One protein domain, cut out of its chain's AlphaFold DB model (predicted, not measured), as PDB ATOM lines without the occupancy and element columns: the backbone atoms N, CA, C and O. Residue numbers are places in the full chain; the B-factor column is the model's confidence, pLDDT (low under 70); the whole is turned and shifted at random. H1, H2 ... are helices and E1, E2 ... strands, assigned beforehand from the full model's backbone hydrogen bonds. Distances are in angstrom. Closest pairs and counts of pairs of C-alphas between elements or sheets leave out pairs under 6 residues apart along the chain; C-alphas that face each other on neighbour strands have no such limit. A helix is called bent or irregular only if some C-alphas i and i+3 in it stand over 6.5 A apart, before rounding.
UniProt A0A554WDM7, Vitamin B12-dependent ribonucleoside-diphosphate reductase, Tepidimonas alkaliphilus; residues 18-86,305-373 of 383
ATOM      1  N   ILE A  18      -0.576  -9.497  -5.457       94.69
ATOM      2  CA  ILE A  18       0.283  -8.392  -5.893       94.69
ATOM      3  C   ILE A  18      -0.461  -7.051  -5.903       94.69
ATOM      4  O   ILE A  18       0.085  -6.057  -5.431       94.69
ATOM      5  N   SER A  19      -1.721  -7.016  -6.343       92.50
ATOM      6  CA  SER A  19      -2.544  -5.802  -6.342       92.50
ATOM      7  C   SER A  19      -2.783  -5.302  -4.919       92.50
ATOM      8  O   SER A  19      -2.672  -4.107  -4.655       92.50
ATOM      9  N   VAL A  20      -3.035  -6.219  -3.978       93.75
ATOM     10  CA  VAL A  20      -3.189  -5.886  -2.553       93.75
ATOM     11  C   VAL A  20      -1.885  -5.335  -1.974       93.75
ATOM     12  O   VAL A  20      -1.903  -4.340  -1.247       93.75
ATOM     13  N   LYS A  21      -0.742  -5.946  -2.308       94.19
ATOM     14  CA  LYS A  21       0.579  -5.473  -1.873       94.19
ATOM     15  C   LYS A  21       0.877  -4.068  -2.403       94.19
ATOM     16  O   LYS A  21       1.262  -3.205  -1.619       94.19
ATOM     17  N   VAL A  22       0.656  -3.825  -3.696       92.75
ATOM     18  CA  VAL A  22       0.888  -2.520  -4.338       92.75
ATOM     19  C   VAL A  22      -0.005  -1.441  -3.725       92.75
ATOM     20  O   VAL A  22       0.506  -0.396  -3.325       92.75
ATOM     21  N   LEU A  23      -1.304  -1.717  -3.567       93.88
ATOM     22  CA  LEU A  23      -2.259  -0.809  -2.927       93.88
ATOM     23  C   LEU A  23      -1.792  -0.403  -1.521       93.88
ATOM     24  O   LEU A  23      -1.769   0.781  -1.195       93.88
ATOM     25  N   ARG A  24      -1.361  -1.373  -0.702       93.25
ATOM     26  CA  ARG A  24      -0.858  -1.114   0.657       93.25
ATOM     27  C   ARG A  24       0.424  -0.291   0.674       93.25
ATOM     28  O   ARG A  24       0.557   0.594   1.509       93.25
ATOM     29  N   GLN A  25       1.361  -0.587  -0.222       90.88
ATOM     30  CA  GLN A  25       2.667   0.071  -0.237       90.88
ATOM     31  C   GLN A  25       2.618   1.484  -0.826       90.88
ATOM     32  O   GLN A  25       3.424   2.327  -0.439       90.88
ATOM     33  N   ARG A  26       1.712   1.745  -1.776       88.81
ATOM     34  CA  ARG A  26       1.720   2.989  -2.559       88.81
ATOM     35  C   ARG A  26       0.523   3.894  -2.285       88.81
ATOM     36  O   ARG A  26       0.699   5.104  -2.152       88.81
ATOM     37  N   ASP A  27      -0.673   3.326  -2.162       92.06
ATOM     38  CA  ASP A  27      -1.920   4.075  -2.354       92.06
ATOM     39  C   ASP A  27      -2.787   4.214  -1.098       92.06
ATOM     40  O   ASP A  27      -3.554   5.175  -1.023       92.06
ATOM     41  N   LEU A  28      -2.619   3.369  -0.074       94.44
ATOM     42  CA  LEU A  28      -3.295   3.540   1.221       94.44
ATOM     43  C   LEU A  28      -2.620   4.609   2.088       94.44
ATOM     44  O   LEU A  28      -1.405   4.602   2.289       94.44
ATOM     45  N   ALA A  29      -3.418   5.553   2.581       92.12
ATOM     46  CA  ALA A  29      -3.046   6.480   3.642       92.12
ATOM     47  C   ALA A  29      -3.271   5.830   5.025       92.12
ATOM     48  O   ALA A  29      -4.023   4.854   5.127       92.12
ATOM     49  N   PRO A  30      -2.670   6.364   6.107       90.81
ATOM     50  CA  PRO A  30      -2.947   5.890   7.462       90.81
ATOM     51  C   PRO A  30      -4.455   5.850   7.758       90.81
ATOM     52  O   PRO A  30      -5.156   6.841   7.567       90.81
ATOM     53  N   GLY A  31      -4.950   4.692   8.204       92.25
ATOM     54  CA  GLY A  31      -6.368   4.462   8.509       92.25
ATOM     55  C   GLY A  31      -7.233   3.974   7.336       92.25
ATOM     56  O   GLY A  31      -8.360   3.539   7.573       92.25
ATOM     57  N   GLU A  32      -6.730   3.985   6.097       96.25
ATOM     58  CA  GLU A  32      -7.431   3.411   4.941       96.25
ATOM     59  C   GLU A  32      -7.254   1.886   4.900       96.25
ATOM     60  O   GLU A  32      -6.155   1.367   5.106       96.25
ATOM     61  N   ARG A  33      -8.336   1.149   4.627       94.56
ATOM     62  CA  ARG A  33      -8.350  -0.325   4.639       94.56
ATOM     63  C   ARG A  33      -8.377  -0.941   3.246       94.56
ATOM     64  O   ARG A  33      -7.975  -2.092   3.083       94.56
ATOM     65  N   GLY A  34      -8.839  -0.199   2.242       94.31
ATOM     66  CA  GLY A  34      -8.975  -0.721   0.885       94.31
ATOM     67  C   GLY A  34      -9.252   0.338  -0.182       94.31
ATOM     68  O   GLY A  34      -9.251   1.535   0.110       94.31
ATOM     69  N   PRO A  35      -9.508  -0.098  -1.432       93.19
ATOM     70  CA  PRO A  35      -9.684   0.792  -2.582       93.19
ATOM     71  C   PRO A  35     -10.797   1.825  -2.392       93.19
ATOM     72  O   PRO A  35     -10.645   2.975  -2.788       93.19
ATOM     73  N   ASP A  36     -11.897   1.447  -1.739       94.50
ATOM     74  CA  ASP A  36     -13.030   2.346  -1.519       94.50
ATOM     75  C   ASP A  36     -12.685   3.546  -0.632       94.50
ATOM     76  O   ASP A  36     -13.228   4.637  -0.840       94.50
ATOM     77  N   ASP A  37     -11.779   3.382   0.333       96.81
ATOM     78  CA  ASP A  37     -11.309   4.491   1.166       96.81
ATOM     79  C   ASP A  37     -10.465   5.454   0.324       96.81
ATOM     80  O   ASP A  37     -10.747   6.659   0.301       96.81
ATOM     81  N   VAL A  38      -9.535   4.906  -0.472       96.19
ATOM     82  CA  VAL A  38      -8.715   5.662  -1.435       96.19
ATOM     83  C   VAL A  38      -9.611   6.446  -2.390       96.19
ATOM     84  O   VAL A  38      -9.431   7.650  -2.561       96.19
ATOM     85  N   PHE A  39     -10.623   5.801  -2.974       95.81
ATOM     86  CA  PHE A  39     -11.553   6.454  -3.894       95.81
ATOM     87  C   PHE A  39     -12.324   7.582  -3.213       95.81
ATOM     88  O   PHE A  39     -12.516   8.644  -3.802       95.81
ATOM     89  N   GLY A  40     -12.734   7.395  -1.955       96.44
ATOM     90  CA  GLY A  40     -13.379   8.438  -1.160       96.44
ATOM     91  C   GLY A  40     -12.469   9.639  -0.909       96.44
ATOM     92  O   GLY A  40     -12.898  10.781  -1.101       96.44
ATOM     93  N   ARG A  41     -11.215   9.400  -0.509       96.25
ATOM     94  CA  ARG A  41     -10.217  10.457  -0.295       96.25
ATOM     95  C   ARG A  41      -9.926  11.212  -1.587       96.25
ATOM     96  O   ARG A  41     -10.054  12.436  -1.606       96.25
ATOM     97  N   VAL A  42      -9.571  10.497  -2.653       94.06
ATOM     98  CA  VAL A  42      -9.213  11.084  -3.953       94.06
ATOM     99  C   VAL A  42     -10.380  11.900  -4.505       94.06
ATOM    100  O   VAL A  42     -10.194  13.058  -4.870       94.06
ATOM    101  N   ALA A  43     -11.600  11.356  -4.485       93.94
ATOM    102  CA  ALA A  43     -12.781  12.057  -4.977       93.94
ATOM    103  C   ALA A  43     -13.052  13.371  -4.228       93.94
ATOM    104  O   ALA A  43     -13.335  14.389  -4.860       93.94
ATOM    105  N   ARG A  44     -12.931  13.383  -2.891       94.94
ATOM    106  CA  ARG A  44     -13.072  14.612  -2.087       94.94
ATOM    107  C   ARG A  44     -11.963  15.618  -2.384       94.94
ATOM    108  O   ARG A  44     -12.246  16.805  -2.534       94.94
ATOM    109  N   ALA A  45     -10.721  15.149  -2.481       92.56
ATOM    110  CA  ALA A  45      -9.563  15.995  -2.739       92.56
ATOM    111  C   ALA A  45      -9.655  16.693  -4.103       92.56
ATOM    112  O   ALA A  45      -9.501  17.908  -4.185       92.56
ATOM    113  N   VAL A  46      -9.992  15.945  -5.153       88.25
ATOM    114  CA  VAL A  46     -10.161  16.483  -6.508       88.25
ATOM    115  C   VAL A  46     -11.395  17.392  -6.593       88.25
ATOM    116  O   VAL A  46     -11.357  18.449  -7.227       88.25
ATOM    117  N   ALA A  47     -12.486  17.053  -5.898       90.88
ATOM    118  CA  ALA A  47     -13.676  17.903  -5.836       90.88
ATOM    119  C   ALA A  47     -13.436  19.252  -5.143       90.88
ATOM    120  O   ALA A  47     -14.190  20.189  -5.399       90.88
ATOM    121  N   ALA A  48     -12.387  19.400  -4.327       89.56
ATOM    122  CA  ALA A  48     -12.049  20.674  -3.691       89.56
ATOM    123  C   ALA A  48     -11.747  21.794  -4.706       89.56
ATOM    124  O   ALA A  48     -11.905  22.974  -4.380       89.56
ATOM    125  N   ALA A  49     -11.382  21.435  -5.945       84.19
ATOM    126  CA  ALA A  49     -11.200  22.376  -7.046       84.19
ATOM    127  C   ALA A  49     -12.517  23.008  -7.550       84.19
ATOM    128  O   ALA A  49     -12.483  24.004  -8.273       84.19
ATOM    129  N   GLN A  50     -13.672  22.439  -7.192       84.94
ATOM    130  CA  GLN A  50     -14.989  22.937  -7.588       84.94
ATOM    131  C   GLN A  50     -15.483  24.057  -6.647       84.94
ATOM    132  O   GLN A  50     -15.050  24.125  -5.486       84.94
ATOM    133  N   PRO A  51     -16.422  24.908  -7.115       89.25
ATOM    134  CA  PRO A  51     -17.161  25.844  -6.265       89.25
ATOM    135  C   PRO A  51     -17.757  25.152  -5.036       89.25
ATOM    136  O   PRO A  51     -18.176  23.996  -5.127       89.25
ATOM    137  N   ALA A  52     -17.760  25.845  -3.892       93.56
ATOM    138  CA  ALA A  52     -18.077  25.264  -2.585       93.56
ATOM    139  C   ALA A  52     -19.440  24.547  -2.553       93.56
ATOM    140  O   ALA A  52     -19.523  23.426  -2.055       93.56
ATOM    141  N   ASP A  53     -20.459  25.145  -3.171       95.00
ATOM    142  CA  ASP A  53     -21.827  24.631  -3.313       95.00
ATOM    143  C   ASP A  53     -21.914  23.333  -4.138       95.00
ATOM    144  O   ASP A  53     -22.844  22.545  -3.978       95.00
ATOM    145  N   ARG A  54     -20.922  23.061  -4.995       92.12
ATOM    146  CA  ARG A  54     -20.897  21.883  -5.879       92.12
ATOM    147  C   ARG A  54     -19.934  20.788  -5.430       92.12
ATOM    148  O   ARG A  54     -19.936  19.712  -6.031       92.12
ATOM    149  N   ARG A  55     -19.111  21.011  -4.399       92.62
ATOM    150  CA  ARG A  55     -18.072  20.046  -3.976       92.62
ATOM    151  C   ARG A  55     -18.654  18.687  -3.602       92.62
ATOM    152  O   ARG A  55     -18.129  17.672  -4.045       92.62
ATOM    153  N   THR A  56     -19.760  18.658  -2.861       95.81
ATOM    154  CA  THR A  56     -20.426  17.408  -2.453       95.81
ATOM    155  C   THR A  56     -20.945  16.621  -3.657       95.81
ATOM    156  O   THR A  56     -20.709  15.416  -3.759       95.81
ATOM    157  N   LEU A  57     -21.589  17.308  -4.609       93.50
ATOM    158  CA  LEU A  57     -22.069  16.702  -5.854       93.50
ATOM    159  C   LEU A  57     -20.911  16.073  -6.642       93.50
ATOM    160  O   LEU A  57     -21.000  14.918  -7.059       93.50
ATOM    161  N   TRP A  58     -19.817  16.814  -6.827       91.00
ATOM    162  CA  TRP A  58     -18.671  16.332  -7.597       91.00
ATOM    163  C   TRP A  58     -17.881  15.245  -6.878       91.00
ATOM    164  O   TRP A  58     -17.481  14.288  -7.529       91.00
ATOM    165  N   ALA A  59     -17.725  15.315  -5.555       93.38
ATOM    166  CA  ALA A  59     -17.098  14.244  -4.785       93.38
ATOM    167  C   ALA A  59     -17.874  12.926  -4.934       93.38
ATOM    168  O   ALA A  59     -17.272  11.871  -5.130       93.38
ATOM    169  N   ARG A  60     -19.214  12.975  -4.914       94.44
ATOM    170  CA  ARG A  60     -20.045  11.792  -5.171       94.44
ATOM    171  C   ARG A  60     -19.830  11.251  -6.586       94.44
ATOM    172  O   ARG A  60     -19.596  10.054  -6.731       94.44
ATOM    173  N   ARG A  61     -19.862  12.120  -7.602       90.75
ATOM    174  CA  ARG A  61     -19.646  11.722  -9.004       90.75
ATOM    175  C   ARG A  61     -18.261  11.118  -9.214       90.75
ATOM    176  O   ARG A  61     -18.160  10.001  -9.701       90.75
ATOM    177  N   PHE A  62     -17.193  11.786  -8.779       91.19
ATOM    178  CA  PHE A  62     -15.832  11.259  -8.908       91.19
ATOM    179  C   PHE A  62     -15.667   9.905  -8.216       91.19
ATOM    180  O   PHE A  62     -15.080   9.002  -8.802       91.19
ATOM    181  N   ARG A  63     -16.243   9.715  -7.020       93.56
ATOM    182  CA  ARG A  63     -16.228   8.404  -6.354       93.56
ATOM    183  C   ARG A  63     -16.920   7.332  -7.201       93.56
ATOM    184  O   ARG A  63     -16.391   6.231  -7.304       93.56
ATOM    185  N   GLN A  64     -18.073   7.644  -7.799       91.75
ATOM    186  CA  GLN A  64     -18.789   6.719  -8.685       91.75
ATOM    187  C   GLN A  64     -17.949   6.350  -9.917       91.75
ATOM    188  O   GLN A  64     -17.873   5.176 -10.257       91.75
ATOM    189  N   HIS A  65     -17.259   7.312 -10.532       89.19
ATOM    190  CA  HIS A  65     -16.394   7.051 -11.688       89.19
ATOM    191  C   HIS A  65     -15.161   6.206 -11.333       89.19
ATOM    192  O   HIS A  65     -14.866   5.235 -12.031       89.19
ATOM    193  N   LEU A  66     -14.492   6.505 -10.212       91.38
ATOM    194  CA  LEU A  66     -13.382   5.691  -9.697       91.38
ATOM    195  C   LEU A  66     -13.842   4.245  -9.441       91.38
ATOM    196  O   LEU A  66     -13.189   3.294  -9.871       91.38
ATOM    197  N   ALA A  67     -15.008   4.077  -8.810       90.94
ATOM    198  CA  ALA A  67     -15.604   2.766  -8.562       90.94
ATOM    199  C   ALA A  67     -16.011   2.041  -9.858       90.94
ATOM    200  O   ALA A  67     -15.883   0.822  -9.928       90.94
ATOM    201  N   ALA A  68     -16.428   2.768 -10.899       89.12
ATOM    202  CA  ALA A  68     -16.751   2.205 -12.211       89.12
ATOM    203  C   ALA A  68     -15.510   1.756 -13.006       89.12
ATOM    204  O   ALA A  68     -15.629   0.931 -13.902       89.12
ATOM    205  N   GLY A  69     -14.305   2.220 -12.649       88.25
ATOM    206  CA  GLY A  69     -13.053   1.835 -13.314       88.25
ATOM    207  C   GLY A  69     -12.321   2.965 -14.032       88.25
ATOM    208  O   GLY A  69     -11.289   2.699 -14.639       88.25
ATOM    209  N   ALA A  70     -12.808   4.206 -13.951       89.56
ATOM    210  CA  ALA A  70     -12.065   5.394 -14.366       89.56
ATOM    211  C   ALA A  70     -11.161   5.846 -13.219       89.56
ATOM    212  O   ALA A  70     -11.534   6.709 -12.426       89.56
ATOM    213  N   ILE A  71      -9.999   5.211 -13.081       88.88
ATOM    214  CA  ILE A  71      -9.086   5.449 -11.959       88.88
ATOM    215  C   ILE A  71      -8.107   6.579 -12.284       88.88
ATOM    216  O   ILE A  71      -7.704   6.758 -13.429       88.88
ATOM    217  N   GLY A  72      -7.719   7.376 -11.287       87.19
ATOM    218  CA  GLY A  72      -6.648   8.358 -11.476       87.19
ATOM    219  C   GLY A  72      -5.308   7.660 -11.716       87.19
ATOM    220  O   GLY A  72      -5.109   6.524 -11.282       87.19
ATOM    221  N   ALA A  73      -4.361   8.326 -12.373       86.69
ATOM    222  CA  ALA A  73      -3.010   7.784 -12.456       86.69
ATOM    223  C   ALA A  73      -2.362   7.673 -11.072       86.69
ATOM    224  O   ALA A  73      -2.762   8.346 -10.117       86.69
ATOM    225  N   GLY A  74      -1.310   6.853 -10.976       86.19
ATOM    226  CA  GLY A  74      -0.727   6.444  -9.694       86.19
ATOM    227  C   GLY A  74      -0.423   7.598  -8.735       86.19
ATOM    228  O   GLY A  74      -0.651   7.466  -7.540       86.19
ATOM    229  N   ARG A  75       0.004   8.767  -9.235       85.38
ATOM    230  CA  ARG A  75       0.260   9.925  -8.372       85.38
ATOM    231  C   ARG A  75      -1.005  10.559  -7.790       85.38
ATOM    232  O   ARG A  75      -1.011  10.944  -6.623       85.38
ATOM    233  N   ILE A  76      -2.078  10.641  -8.572       88.75
ATOM    234  CA  ILE A  76      -3.380  11.113  -8.092       88.75
ATOM    235  C   ILE A  76      -3.864  10.187  -6.973       88.75
ATOM    236  O   ILE A  76      -4.242  10.661  -5.901       88.75
ATOM    237  N   MET A  77      -3.769   8.874  -7.190       91.88
ATOM    238  CA  MET A  77      -4.206   7.864  -6.223       91.88
ATOM    239  C   MET A  77      -3.377   7.902  -4.932       91.88
ATOM    240  O   MET A  77      -3.933   7.908  -3.824       91.88
ATOM    241  N   SER A  78      -2.056   8.034  -5.066       89.69
ATOM    242  CA  SER A  78      -1.127   7.995  -3.941       89.69
ATOM    243  C   SER A  78      -1.032   9.301  -3.150       89.69
ATOM    244  O   SER A  78      -0.655   9.254  -1.987       89.69
ATOM    245  N   ALA A  79      -1.332  10.473  -3.727       89.75
ATOM    246  CA  ALA A  79      -1.069  11.761  -3.067       89.75
ATOM    247  C   ALA A  79      -2.311  12.622  -2.791       89.75
ATOM    248  O   ALA A  79      -2.315  13.392  -1.825       89.75
ATOM    249  N   ALA A  80      -3.380  12.516  -3.590       91.12
ATOM    250  CA  ALA A  80      -4.518  13.421  -3.450       91.12
ATOM    251  C   ALA A  80      -5.152  13.310  -2.051       91.12
ATOM    252  O   ALA A  80      -5.481  12.222  -1.585       91.12
ATOM    253  N   GLY A  81      -5.316  14.443  -1.363       90.69
ATOM    254  CA  GLY A  81      -5.949  14.495  -0.040       90.69
ATOM    255  C   GLY A  81      -5.081  14.033   1.133       90.69
ATOM    256  O   GLY A  81      -5.613  13.907   2.230       90.69
ATOM    257  N   ARG A  82      -3.776  13.791   0.937       89.50
ATOM    258  CA  ARG A  82      -2.854  13.410   2.025       89.50
ATOM    259  C   ARG A  82      -2.143  14.581   2.706       89.50
ATOM    260  O   ARG A  82      -1.501  14.383   3.727       89.50
ATOM    261  N   GLY A  83      -2.216  15.782   2.131       82.44
ATOM    262  CA  GLY A  83      -1.500  16.955   2.647       82.44
ATOM    263  C   GLY A  83       0.023  16.897   2.470       82.44
ATOM    264  O   GLY A  83       0.717  17.787   2.948       82.44
ATOM    265  N   THR A  84       0.549  15.885   1.772       78.69
ATOM    266  CA  THR A  84       1.971  15.786   1.435       78.69
ATOM    267  C   THR A  84       2.332  16.750   0.298       78.69
ATOM    268  O   THR A  84       1.513  16.978  -0.599       78.69
ATOM    269  N   PRO A  85       3.551  17.321   0.296       78.25
ATOM    270  CA  PRO A  85       4.024  18.176  -0.786       78.25
ATOM    271  C   PRO A  85       4.384  17.311  -2.002       78.25
ATOM    272  O   PRO A  85       5.532  16.924  -2.187       78.25
ATOM    273  N   ALA A  86       3.382  16.977  -2.814       84.38
ATOM    274  CA  ALA A  86       3.534  16.246  -4.067       84.38
ATOM    275  C   ALA A  86       2.662  16.879  -5.156       84.38
ATOM    276  O   ALA A  86       1.558  17.359  -4.886       84.38
ATOM    277  N   CYS A 305       0.984  16.845 -18.084       81.38
ATOM    278  CA  CYS A 305      -0.048  15.854 -18.346       81.38
ATOM    279  C   CYS A 305      -0.588  15.226 -17.059       81.38
ATOM    280  O   CYS A 305       0.147  14.641 -16.250       81.38
ATOM    281  N   CYS A 306      -1.910  15.302 -16.915       81.75
ATOM    282  CA  CYS A 306      -2.671  14.496 -15.971       81.75
ATOM    283  C   CYS A 306      -3.178  13.239 -16.677       81.75
ATOM    284  O   CYS A 306      -3.879  13.335 -17.686       81.75
ATOM    285  N   LEU A 307      -2.842  12.077 -16.120       84.06
ATOM    286  CA  LEU A 307      -3.238  10.782 -16.661       84.06
ATOM    287  C   LEU A 307      -4.333  10.138 -15.805       84.06
ATOM    288  O   LEU A 307      -4.414  10.342 -14.589       84.06
ATOM    289  N   GLY A 308      -5.146   9.302 -16.438       85.25
ATOM    290  CA  GLY A 308      -6.115   8.457 -15.755       85.25
ATOM    291  C   GLY A 308      -6.525   7.284 -16.635       85.25
ATOM    292  O   GLY A 308      -7.093   7.527 -17.703       85.25
ATOM    293  N   PRO A 309      -6.237   6.031 -16.239       88.31
ATOM    294  CA  PRO A 309      -6.655   4.890 -17.029       88.31
ATOM    295  C   PRO A 309      -8.127   4.512 -16.801       88.31
ATOM    296  O   PRO A 309      -8.699   4.725 -15.727       88.31
ATOM    297  N   LEU A 310      -8.722   3.909 -17.826       89.31
ATOM    298  CA  LEU A 310      -9.989   3.187 -17.780       89.31
ATOM    299  C   LEU A 310      -9.713   1.685 -17.768       89.31
ATOM    300  O   LEU A 310      -9.043   1.175 -18.662       89.31
ATOM    301  N   ILE A 311     -10.265   0.975 -16.787       90.00
ATOM    302  CA  ILE A 311     -10.195  -0.488 -16.715       90.00
ATOM    303  C   ILE A 311     -11.222  -1.063 -17.700       90.00
ATOM    304  O   ILE A 311     -12.371  -1.300 -17.320       90.00
ATOM    305  N   LEU A 312     -10.828  -1.283 -18.960       90.75
ATOM    306  CA  LEU A 312     -11.742  -1.735 -20.020       90.75
ATOM    307  C   LEU A 312     -12.571  -2.973 -19.665       90.75
ATOM    308  O   LEU A 312     -13.767  -2.964 -19.960       90.75
ATOM    309  N   PRO A 313     -12.015  -4.011 -19.003       90.19
ATOM    310  CA  PRO A 313     -12.795  -5.193 -18.646       90.19
ATOM    311  C   PRO A 313     -14.044  -4.901 -17.802       90.19
ATOM    312  O   PRO A 313     -14.985  -5.687 -17.833       90.19
ATOM    313  N   ARG A 314     -14.107  -3.767 -17.085       88.31
ATOM    314  CA  ARG A 314     -15.306  -3.361 -16.324       88.31
ATOM    315  C   ARG A 314     -16.473  -2.907 -17.196       88.31
ATOM    316  O   ARG A 314     -17.591  -2.810 -16.703       88.31
ATOM    317  N   PHE A 315     -16.214  -2.649 -18.470       90.56
ATOM    318  CA  PHE A 315     -17.208  -2.229 -19.449       90.56
ATOM    319  C   PHE A 315     -17.582  -3.369 -20.404       90.56
ATOM    320  O   PHE A 315     -18.324  -3.148 -21.350       90.56
ATOM    321  N   VAL A 316     -17.097  -4.596 -20.188       91.38
ATOM    322  CA  VAL A 316     -17.470  -5.757 -21.007       91.38
ATOM    323  C   VAL A 316     -18.727  -6.415 -20.435       91.38
ATOM    324  O   VAL A 316     -18.758  -6.827 -19.277       91.38
ATOM    325  N   ARG A 317     -19.768  -6.545 -21.262       90.56
ATOM    326  CA  ARG A 317     -20.962  -7.354 -20.981       90.56
ATOM    327  C   ARG A 317     -20.734  -8.782 -21.451       90.56
ATOM    328  O   ARG A 317     -20.123  -8.983 -22.498       90.56
ATOM    329  N   HIS A 318     -21.251  -9.741 -20.687       90.19
ATOM    330  CA  HIS A 318     -21.098 -11.181 -20.931       90.19
ATOM    331  C   HIS A 318     -19.637 -11.598 -21.193       90.19
ATOM    332  O   HIS A 318     -19.336 -12.193 -22.234       90.19
ATOM    333  N   PRO A 319     -18.684 -11.248 -20.301       87.94
ATOM    334  CA  PRO A 319     -17.293 -11.630 -20.501       87.94
ATOM    335  C   PRO A 319     -17.182 -13.155 -20.623       87.94
ATOM    336  O   PRO A 319     -17.892 -13.897 -19.946       87.94
ATOM    337  N   PHE A 320     -16.316 -13.613 -21.529       89.00
ATOM    338  CA  PHE A 320     -16.153 -15.034 -21.880       89.00
ATOM    339  C   PHE A 320     -17.411 -15.717 -22.460       89.00
ATOM    340  O   PHE A 320     -17.460 -16.940 -22.526       89.00
ATOM    341  N   GLY A 321     -18.414 -14.951 -22.911       87.00
ATOM    342  CA  GLY A 321     -19.632 -15.483 -23.538       87.00
ATOM    343  C   GLY A 321     -20.695 -15.978 -22.549       87.00
ATOM    344  O   GLY A 321     -21.658 -16.631 -22.949       87.00
ATOM    345  N   HIS A 322     -20.526 -15.697 -21.256       83.44
ATOM    346  CA  HIS A 322     -21.449 -16.150 -20.221       83.44
ATOM    347  C   HIS A 322     -22.700 -15.259 -20.154       83.44
ATOM    348  O   HIS A 322     -22.599 -14.038 -20.024       83.44
ATOM    349  N   GLY A 323     -23.884 -15.864 -20.277       84.12
ATOM    350  CA  GLY A 323     -25.161 -15.144 -20.340       84.12
ATOM    351  C   GLY A 323     -25.428 -14.405 -21.662       84.12
ATOM    352  O   GLY A 323     -26.394 -13.657 -21.742       84.12
ATOM    353  N   GLY A 324     -24.594 -14.574 -22.700       89.62
ATOM    354  CA  GLY A 324     -24.792 -13.943 -24.010       89.62
ATOM    355  C   GLY A 324     -23.490 -13.648 -24.767       89.62
ATOM    356  O   GLY A 324     -22.402 -13.926 -24.267       89.62
ATOM    357  N   PRO A 325     -23.563 -13.069 -25.981       92.31
ATOM    358  CA  PRO A 325     -22.374 -12.683 -26.731       92.31
ATOM    359  C   PRO A 325     -21.625 -11.545 -26.026       92.31
ATOM    360  O   PRO A 325     -22.215 -10.517 -25.666       92.31
ATOM    361  N   ALA A 326     -20.312 -11.728 -25.868       93.50
ATOM    362  CA  ALA A 326     -19.430 -10.733 -25.278       93.50
ATOM    363  C   ALA A 326     -19.436  -9.448 -26.116       93.50
ATOM    364  O   ALA A 326     -19.215  -9.483 -27.327       93.50
ATOM    365  N   ARG A 327     -19.677  -8.303 -25.473       93.62
ATOM    366  CA  ARG A 327     -19.671  -6.991 -26.138       93.62
ATOM    367  C   ARG A 327     -19.207  -5.893 -25.196       93.62
ATOM    368  O   ARG A 327     -19.424  -5.976 -23.988       93.62
ATOM    369  N   LEU A 328     -18.600  -4.852 -25.751       93.62
ATOM    370  CA  LEU A 328     -18.251  -3.656 -24.992       93.62
ATOM    371  C   LEU A 328     -19.492  -2.771 -24.809       93.62
ATOM    372  O   LEU A 328     -20.216  -2.491 -25.763       93.62
ATOM    373  N   ASP A 329     -19.731  -2.332 -23.579       92.50
ATOM    374  CA  ASP A 329     -20.754  -1.357 -23.215       92.50
ATOM    375  C   ASP A 329     -20.233   0.058 -23.489       92.50
ATOM    376  O   ASP A 329     -19.624   0.709 -22.631       92.50
ATOM    377  N   PHE A 330     -20.432   0.513 -24.724       92.25
ATOM    378  CA  PHE A 330     -19.999   1.839 -25.153       92.25
ATOM    379  C   PHE A 330     -20.721   2.969 -24.410       92.25
ATOM    380  O   PHE A 330     -20.106   4.008 -24.181       92.25
ATOM    381  N   ASP A 331     -21.967   2.770 -23.970       91.44
ATOM    382  CA  ASP A 331     -22.721   3.786 -23.225       91.44
ATOM    383  C   ASP A 331     -22.148   3.973 -21.817       91.44
ATOM    384  O   ASP A 331     -21.889   5.100 -21.386       91.44
ATOM    385  N   ALA A 332     -21.878   2.875 -21.104       88.19
ATOM    386  CA  ALA A 332     -21.232   2.928 -19.795       88.19
ATOM    387  C   ALA A 332     -19.813   3.511 -19.890       88.19
ATOM    388  O   ALA A 332     -19.411   4.316 -19.043       88.19
ATOM    389  N   LEU A 333     -19.069   3.153 -20.942       88.38
ATOM    390  CA  LEU A 333     -17.747   3.716 -21.210       88.38
ATOM    391  C   LEU A 333     -17.830   5.229 -21.468       88.38
ATOM    392  O   LEU A 333     -17.102   6.006 -20.847       88.38
ATOM    393  N   ALA A 334     -18.764   5.668 -22.316       86.69
ATOM    394  CA  ALA A 334     -18.988   7.077 -22.632       86.69
ATOM    395  C   ALA A 334     -19.423   7.896 -21.408       86.69
ATOM    396  O   ALA A 334     -19.082   9.070 -21.311       86.69
ATOM    397  N   GLN A 335     -20.117   7.303 -20.434       84.25
ATOM    398  CA  GLN A 335     -20.451   7.973 -19.172       84.25
ATOM    399  C   GLN A 335     -19.253   8.101 -18.218       84.25
ATOM    400  O   GLN A 335     -19.225   9.004 -17.376       84.25
ATOM    401  N   ALA A 336     -18.250   7.226 -18.333       78.94
ATOM    402  CA  ALA A 336     -17.055   7.250 -17.492       78.94
ATOM    403  C   ALA A 336     -16.014   8.299 -17.941       78.94
ATOM    404  O   ALA A 336     -15.319   8.869 -17.098       78.94
ATOM    405  N   VAL A 337     -15.934   8.599 -19.243       69.50
ATOM    406  CA  VAL A 337     -14.925   9.499 -19.848       69.50
ATOM    407  C   VAL A 337     -15.046  10.989 -19.428       69.50
ATOM    408  O   VAL A 337     -14.033  11.574 -19.030       69.50
ATOM    409  N   PRO A 338     -16.229  11.646 -19.447       58.19
ATOM    410  CA  PRO A 338     -16.359  13.101 -19.273       58.19
ATOM    411  C   PRO A 338     -15.942  13.626 -17.895       58.19
ATOM    412  O   PRO A 338     -15.613  14.805 -17.742       58.19
ATOM    413  N   ALA A 339     -15.958  12.771 -16.871       50.47
ATOM    414  CA  ALA A 339     -15.562  13.146 -15.519       50.47
ATOM    415  C   ALA A 339     -14.047  13.080 -15.284       50.47
ATOM    416  O   ALA A 339     -13.562  13.718 -14.349       50.47
ATOM    417  N   HIS A 340     -13.310  12.357 -16.133       47.97
ATOM    418  CA  HIS A 340     -11.872  12.130 -15.976       47.97
ATOM    419  C   HIS A 340     -11.033  13.261 -16.585       47.97
ATOM    420  O   HIS A 340     -10.075  13.728 -15.974       47.97
ATOM    421  N   GLY A 341     -11.429  13.760 -17.762       47.38
ATOM    422  CA  GLY A 341     -10.601  14.672 -18.561       47.38
ATOM    423  C   GLY A 341     -10.667  16.165 -18.203       47.38
ATOM    424  O   GLY A 341      -9.671  16.865 -18.333       47.38
ATOM    425  N   LEU A 342     -11.807  16.707 -17.752       41.72
ATOM    426  CA  LEU A 342     -12.021  18.162 -17.903       41.72
ATOM    427  C   LEU A 342     -11.800  19.043 -16.660       41.72
ATOM    428  O   LEU A 342     -11.867  20.266 -16.776       41.72
ATOM    429  N   ARG A 343     -11.628  18.485 -15.451       42.56
ATOM    430  CA  ARG A 343     -11.777  19.293 -14.212       42.56
ATOM    431  C   ARG A 343     -10.687  19.154 -13.157       42.56
ATOM    432  O   ARG A 343     -10.601  20.024 -12.290       42.56
ATOM    433  N   VAL A 344      -9.848  18.124 -13.238       40.75
ATOM    434  CA  VAL A 344      -8.681  17.960 -12.346       40.75
ATOM    435  C   VAL A 344      -7.574  18.963 -12.704       40.75
ATOM    436  O   VAL A 344      -6.825  19.418 -11.842       40.75
ATOM    437  N   THR A 345      -7.514  19.373 -13.973       38.06
ATOM    438  CA  THR A 345      -6.445  20.187 -14.569       38.06
ATOM    439  C   THR A 345      -6.473  21.670 -14.205       38.06
ATOM    440  O   THR A 345      -5.429  22.312 -14.263       38.06
ATOM    441  N   ARG A 346      -7.623  22.244 -13.815       35.88
ATOM    442  CA  ARG A 346      -7.754  23.712 -13.726       35.88
ATOM    443  C   ARG A 346      -7.186  24.346 -12.448       35.88
ATOM    444  O   ARG A 346      -6.835  25.509 -12.501       35.88
ATOM    445  N   ARG A 347      -7.092  23.618 -11.321       36.38
ATOM    446  CA  ARG A 347      -6.554  24.155 -10.042       36.38
ATOM    447  C   ARG A 347      -5.342  23.417  -9.477       36.38
ATOM    448  O   ARG A 347      -4.613  23.981  -8.671       36.38
ATOM    449  N   HIS A 348      -5.089  22.164  -9.856       39.16
ATOM    450  CA  HIS A 348      -3.895  21.451  -9.373       39.16
ATOM    451  C   HIS A 348      -2.612  21.843 -10.117       39.16
ATOM    452  O   HIS A 348      -1.522  21.545  -9.645       39.16
ATOM    453  N   THR A 349      -2.746  22.590 -11.213       38.00
ATOM    454  CA  THR A 349      -1.670  23.328 -11.888       38.00
ATOM    455  C   THR A 349      -1.388  24.701 -11.256       38.00
ATOM    456  O   THR A 349      -0.407  25.337 -11.624       38.00
ATOM    457  N   GLU A 350      -2.203  25.164 -10.291       34.94
ATOM    458  CA  GLU A 350      -2.063  26.482  -9.638       34.94
ATOM    459  C   GLU A 350      -1.188  26.468  -8.370       34.94
ATOM    460  O   GLU A 350      -0.946  27.523  -7.785       34.94
ATOM    461  N   ARG A 351      -0.702  25.304  -7.912       36.84
ATOM    462  CA  ARG A 351       0.358  25.237  -6.890       36.84
ATOM    463  C   ARG A 351       1.682  24.908  -7.573       36.84
ATOM    464  O   ARG A 351       2.042  23.731  -7.632       36.84
ATOM    465  N   PRO A 352       2.369  25.918  -8.134       37.22
ATOM    466  CA  PRO A 352       3.649  25.711  -8.765       37.22
ATOM    467  C   PRO A 352       4.711  25.451  -7.698       37.22
ATOM    468  O   PRO A 352       4.554  25.850  -6.537       37.22
ATOM    469  N   PRO A 353       5.799  24.783  -8.076       39.34
ATOM    470  CA  PRO A 353       6.676  24.216  -7.080       39.34
ATOM    471  C   PRO A 353       7.856  25.143  -6.712       39.34
ATOM    472  O   PRO A 353       8.686  24.795  -5.885       39.34
ATOM    473  N   THR A 354       7.913  26.382  -7.222       35.53
ATOM    474  CA  THR A 354       8.987  27.338  -6.885       35.53
ATOM    475  C   THR A 354       8.489  28.754  -6.558       35.53
ATOM    476  O   THR A 354       7.561  29.250  -7.200       35.53
ATOM    477  N   PRO A 355       9.139  29.470  -5.615       30.20
ATOM    478  CA  PRO A 355       8.768  30.837  -5.233       30.20
ATOM    479  C   PRO A 355       9.017  31.898  -6.325       30.20
ATOM    480  O   PRO A 355       8.466  32.993  -6.232       30.20
ATOM    481  N   THR A 356       9.781  31.588  -7.378       31.45
ATOM    482  CA  THR A 356      10.042  32.493  -8.517       31.45
ATOM    483  C   THR A 356       8.963  32.458  -9.604       31.45
ATOM    484  O   THR A 356       8.972  33.297 -10.497       31.45
ATOM    485  N   SER A 357       7.989  31.547  -9.515       35.28
ATOM    486  CA  SER A 357       6.896  31.390 -10.488       35.28
ATOM    487  C   SER A 357       5.560  31.967  -9.998       35.28
ATOM    488  O   SER A 357       4.492  31.412 -10.266       35.28
ATOM    489  N   ARG A 358       5.583  33.111  -9.293       27.67
ATOM    490  CA  ARG A 358       4.358  33.897  -9.054       27.67
ATOM    491  C   ARG A 358       3.790  34.358 -10.406       27.67
ATOM    492  O   ARG A 358       4.091  35.455 -10.856       27.67
ATOM    493  N   GLY A 359       2.970  33.521 -11.047       28.55
ATOM    494  CA  GLY A 359       2.080  33.951 -12.125       28.55
ATOM    495  C   GLY A 359       1.898  33.054 -13.349       28.55
ATOM    496  O   GLY A 359       1.142  33.472 -14.218       28.55
ATOM    497  N   GLN A 360       2.514  31.871 -13.481       32.06
ATOM    498  CA  GLN A 360       2.262  31.033 -14.670       32.06
ATOM    499  C   GLN A 360       1.916  29.579 -14.305       32.06
ATOM    500  O   GLN A 360       2.822  28.798 -14.016       32.06
ATOM    501  N   PRO A 361       0.619  29.184 -14.318       37.09
ATOM    502  CA  PRO A 361       0.249  27.770 -14.434       37.09
ATOM    503  C   PRO A 361       0.853  27.184 -15.721       37.09
ATOM    504  O   PRO A 361       1.284  27.944 -16.592       37.09
ATOM    505  N   ALA A 362       0.858  25.850 -15.878       43.94
ATOM    506  CA  ALA A 362       1.149  25.234 -17.178       43.94
ATOM    507  C   ALA A 362       0.372  26.006 -18.254       43.94
ATOM    508  O   ALA A 362      -0.861  26.044 -18.200       43.94
ATOM    509  N   LYS A 363       1.079  26.683 -19.175       43.06
ATOM    510  CA  LYS A 363       0.437  27.598 -20.140       43.06
ATOM    511  C   LYS A 363      -0.625  26.863 -20.963       43.06
ATOM    512  O   LYS A 363      -1.626  27.458 -21.353       43.06
ATOM    513  N   HIS A 364      -0.424  25.555 -21.144       49.22
ATOM    514  CA  HIS A 364      -1.301  24.649 -21.868       49.22
ATOM    515  C   HIS A 364      -1.434  23.314 -21.106       49.22
ATOM    516  O   HIS A 364      -0.604  22.420 -21.288       49.22
ATOM    517  N   PRO A 365      -2.423  23.159 -20.206       49.22
ATOM    518  CA  PRO A 365      -2.657  21.887 -19.529       49.22
ATOM    519  C   PRO A 365      -3.241  20.859 -20.508       49.22
ATOM    520  O   PRO A 365      -4.242  21.147 -21.164       49.22
ATOM    521  N   SER A 366      -2.665  19.654 -20.570       46.41
ATOM    522  CA  SER A 366      -3.263  18.513 -21.268       46.41
ATOM    523  C   SER A 366      -3.854  17.515 -20.268       46.41
ATOM    524  O   SER A 366      -3.373  17.341 -19.142       46.41
ATOM    525  N   ALA A 367      -4.945  16.870 -20.669       52.62
ATOM    526  CA  ALA A 367      -5.529  15.753 -19.947       52.62
ATOM    527  C   ALA A 367      -5.644  14.583 -20.910       52.62
ATOM    528  O   ALA A 367      -6.222  14.735 -21.987       52.62
ATOM    529  N   THR A 368      -5.138  13.428 -20.493       52.03
ATOM    530  CA  THR A 368      -5.185  12.221 -21.311       52.03
ATOM    531  C   THR A 368      -5.855  11.106 -20.531       52.03
ATOM    532  O   THR A 368      -5.441  10.736 -19.430       52.03
ATOM    533  N   VAL A 369      -6.908  10.562 -21.135       51.41
ATOM    534  CA  VAL A 369      -7.533   9.322 -20.689       51.41
ATOM    535  C   VAL A 369      -6.794   8.181 -21.367       51.41
ATOM    536  O   VAL A 369      -6.720   8.125 -22.591       51.41
ATOM    537  N   GLN A 370      -6.218   7.298 -20.561       50.03
ATOM    538  CA  GLN A 370      -5.570   6.084 -21.043       50.03
ATOM    539  C   GLN A 370      -6.505   4.897 -20.848       50.03
ATOM    540  O   GLN A 370      -7.490   4.957 -20.116       50.03
ATOM    541  N   VAL A 371      -6.203   3.801 -21.516       39.75
ATOM    542  CA  VAL A 371      -6.999   2.585 -21.487       39.75
ATOM    543  C   VAL A 371      -6.091   1.460 -21.004       39.75
ATOM    544  O   VAL A 371      -5.023   1.254 -21.573       39.75
ATOM    545  N   ASP A 372      -6.498   0.774 -19.936       37.69
ATOM    546  CA  ASP A 372      -5.775  -0.362 -19.363       37.69
ATOM    547  C   ASP A 372      -6.510  -1.670 -19.705       37.69
ATOM    548  O   ASP A 372      -7.731  -1.774 -19.530       37.69
ATOM    549  N   GLY A 373      -5.764  -2.648 -20.232       29.80
ATOM    550  CA  GLY A 373      -6.290  -3.895 -20.810       29.80
ATOM    551  C   GLY A 373      -5.929  -4.144 -22.284       29.80
ATOM    552  O   GLY A 373      -6.834  -4.446 -23.049       29.80
TER     553      GLY A 373
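Overview. This is residues 18 to 86 and 305 to 373 of the 383 residues of the protein "Vitamin B12-dependent ribonucleoside-diphosphate reductase" of Tepidimonas alkaliphilus (UniProt A0A554WDM7). A narrow ribbon of two parallel strands, E1 and E2, has the helical hairpin H2 and H3 on one side of it, with H3 and the short H4 nearest to E1 and H1 beyond H4. From E1 the chain runs back through H5 to H8, with H7 over one face of the ribbon, to E2; long loops, residues 316 to 329 and 349 to 364, reach to opposite ends and make the length. The printed part has 138 residues with eight named helices and two named strands, in the order H1 H2 H3 H4 E1 H5 H6 H7 H8 E2; of the 80 residues in named elements helices hold 65, and the class is mostly helix. The whole is compact, with a radius of gyration of the C-alphas of 16.6 A, yet elongated, spanning 59 by 33 by 29 A.

Along the chain. Begin at C-alpha 305, (-0.048, 15.854, -18.346), where E1, residues 305 to 311, sets out for 19.3 A. Its neighbour E2, residues 365 to 372, runs 22.5 A to C-alpha 372 at (-5.775, -0.362, -19.363). Between them come H5, residues 312 to 315, H6, 330 to 336, H7, 338 to 341, and H8, 345 to 348. Before the cut, find H1, residues 18 to 27, beginning at (0.283, -8.392, -5.893); H2, 35 to 47, 17.9 A; H3, 52 to 68, 25.0 A; and H4, 74 to 79. H3 is irregular: C-alphas 53 and 56 are 7.4 A apart.

Arrangement. Look first across E1 and E2, parallel at 23 degrees: N 310 and O 370 are 2.8 A apart, N 372 and O 310 2.9 A, both within hydrogen-bond range. E1, H5 to H8 and E2 form a strand-helix-strand unit, two parallel neighbour strands with helices between. The closest C-alphas of H7 and E2, Gly 341 and Ala 367, are 5.4 A apart. H3 only just touches H7 with 3 pairs of C-alphas within 8 A, made by residues 61 to 65 alone; the closest are Phe 62 and Ala 339, 6.9 A. H3 and H4 are each near E1. H2 and H3 touch as a helical hairpin, closest at the C-alphas of Ala 43 and Ala 59, 4.8 A. H4 touches H1, closest at the C-alphas of Asp 27 and Ser 78, 4.3 A. H5 only just touches H6, with 3 pairs within 8 A; the closest C-alphas are Phe 315 and Leu 333, 6.2 A. H8 touches no helix. Every O i to N i+4 pair is within range in H1, H2, H4 and H6, and 11 of 13 in H3; H5, H7 and H8 are too short for one.

Size, cuts and confidence. The farthest C-alphas, Gly 323 and Thr 356, are 60.4 A apart. Residues 87 to 304 are not printed; C-alphas 86 and 305 are 14.7 A apart across the cut. The links H5 to H6 and H8 to E2 are long. Mean pLDDT of the printed part is 77.2; residues 337 to 373 are under 70.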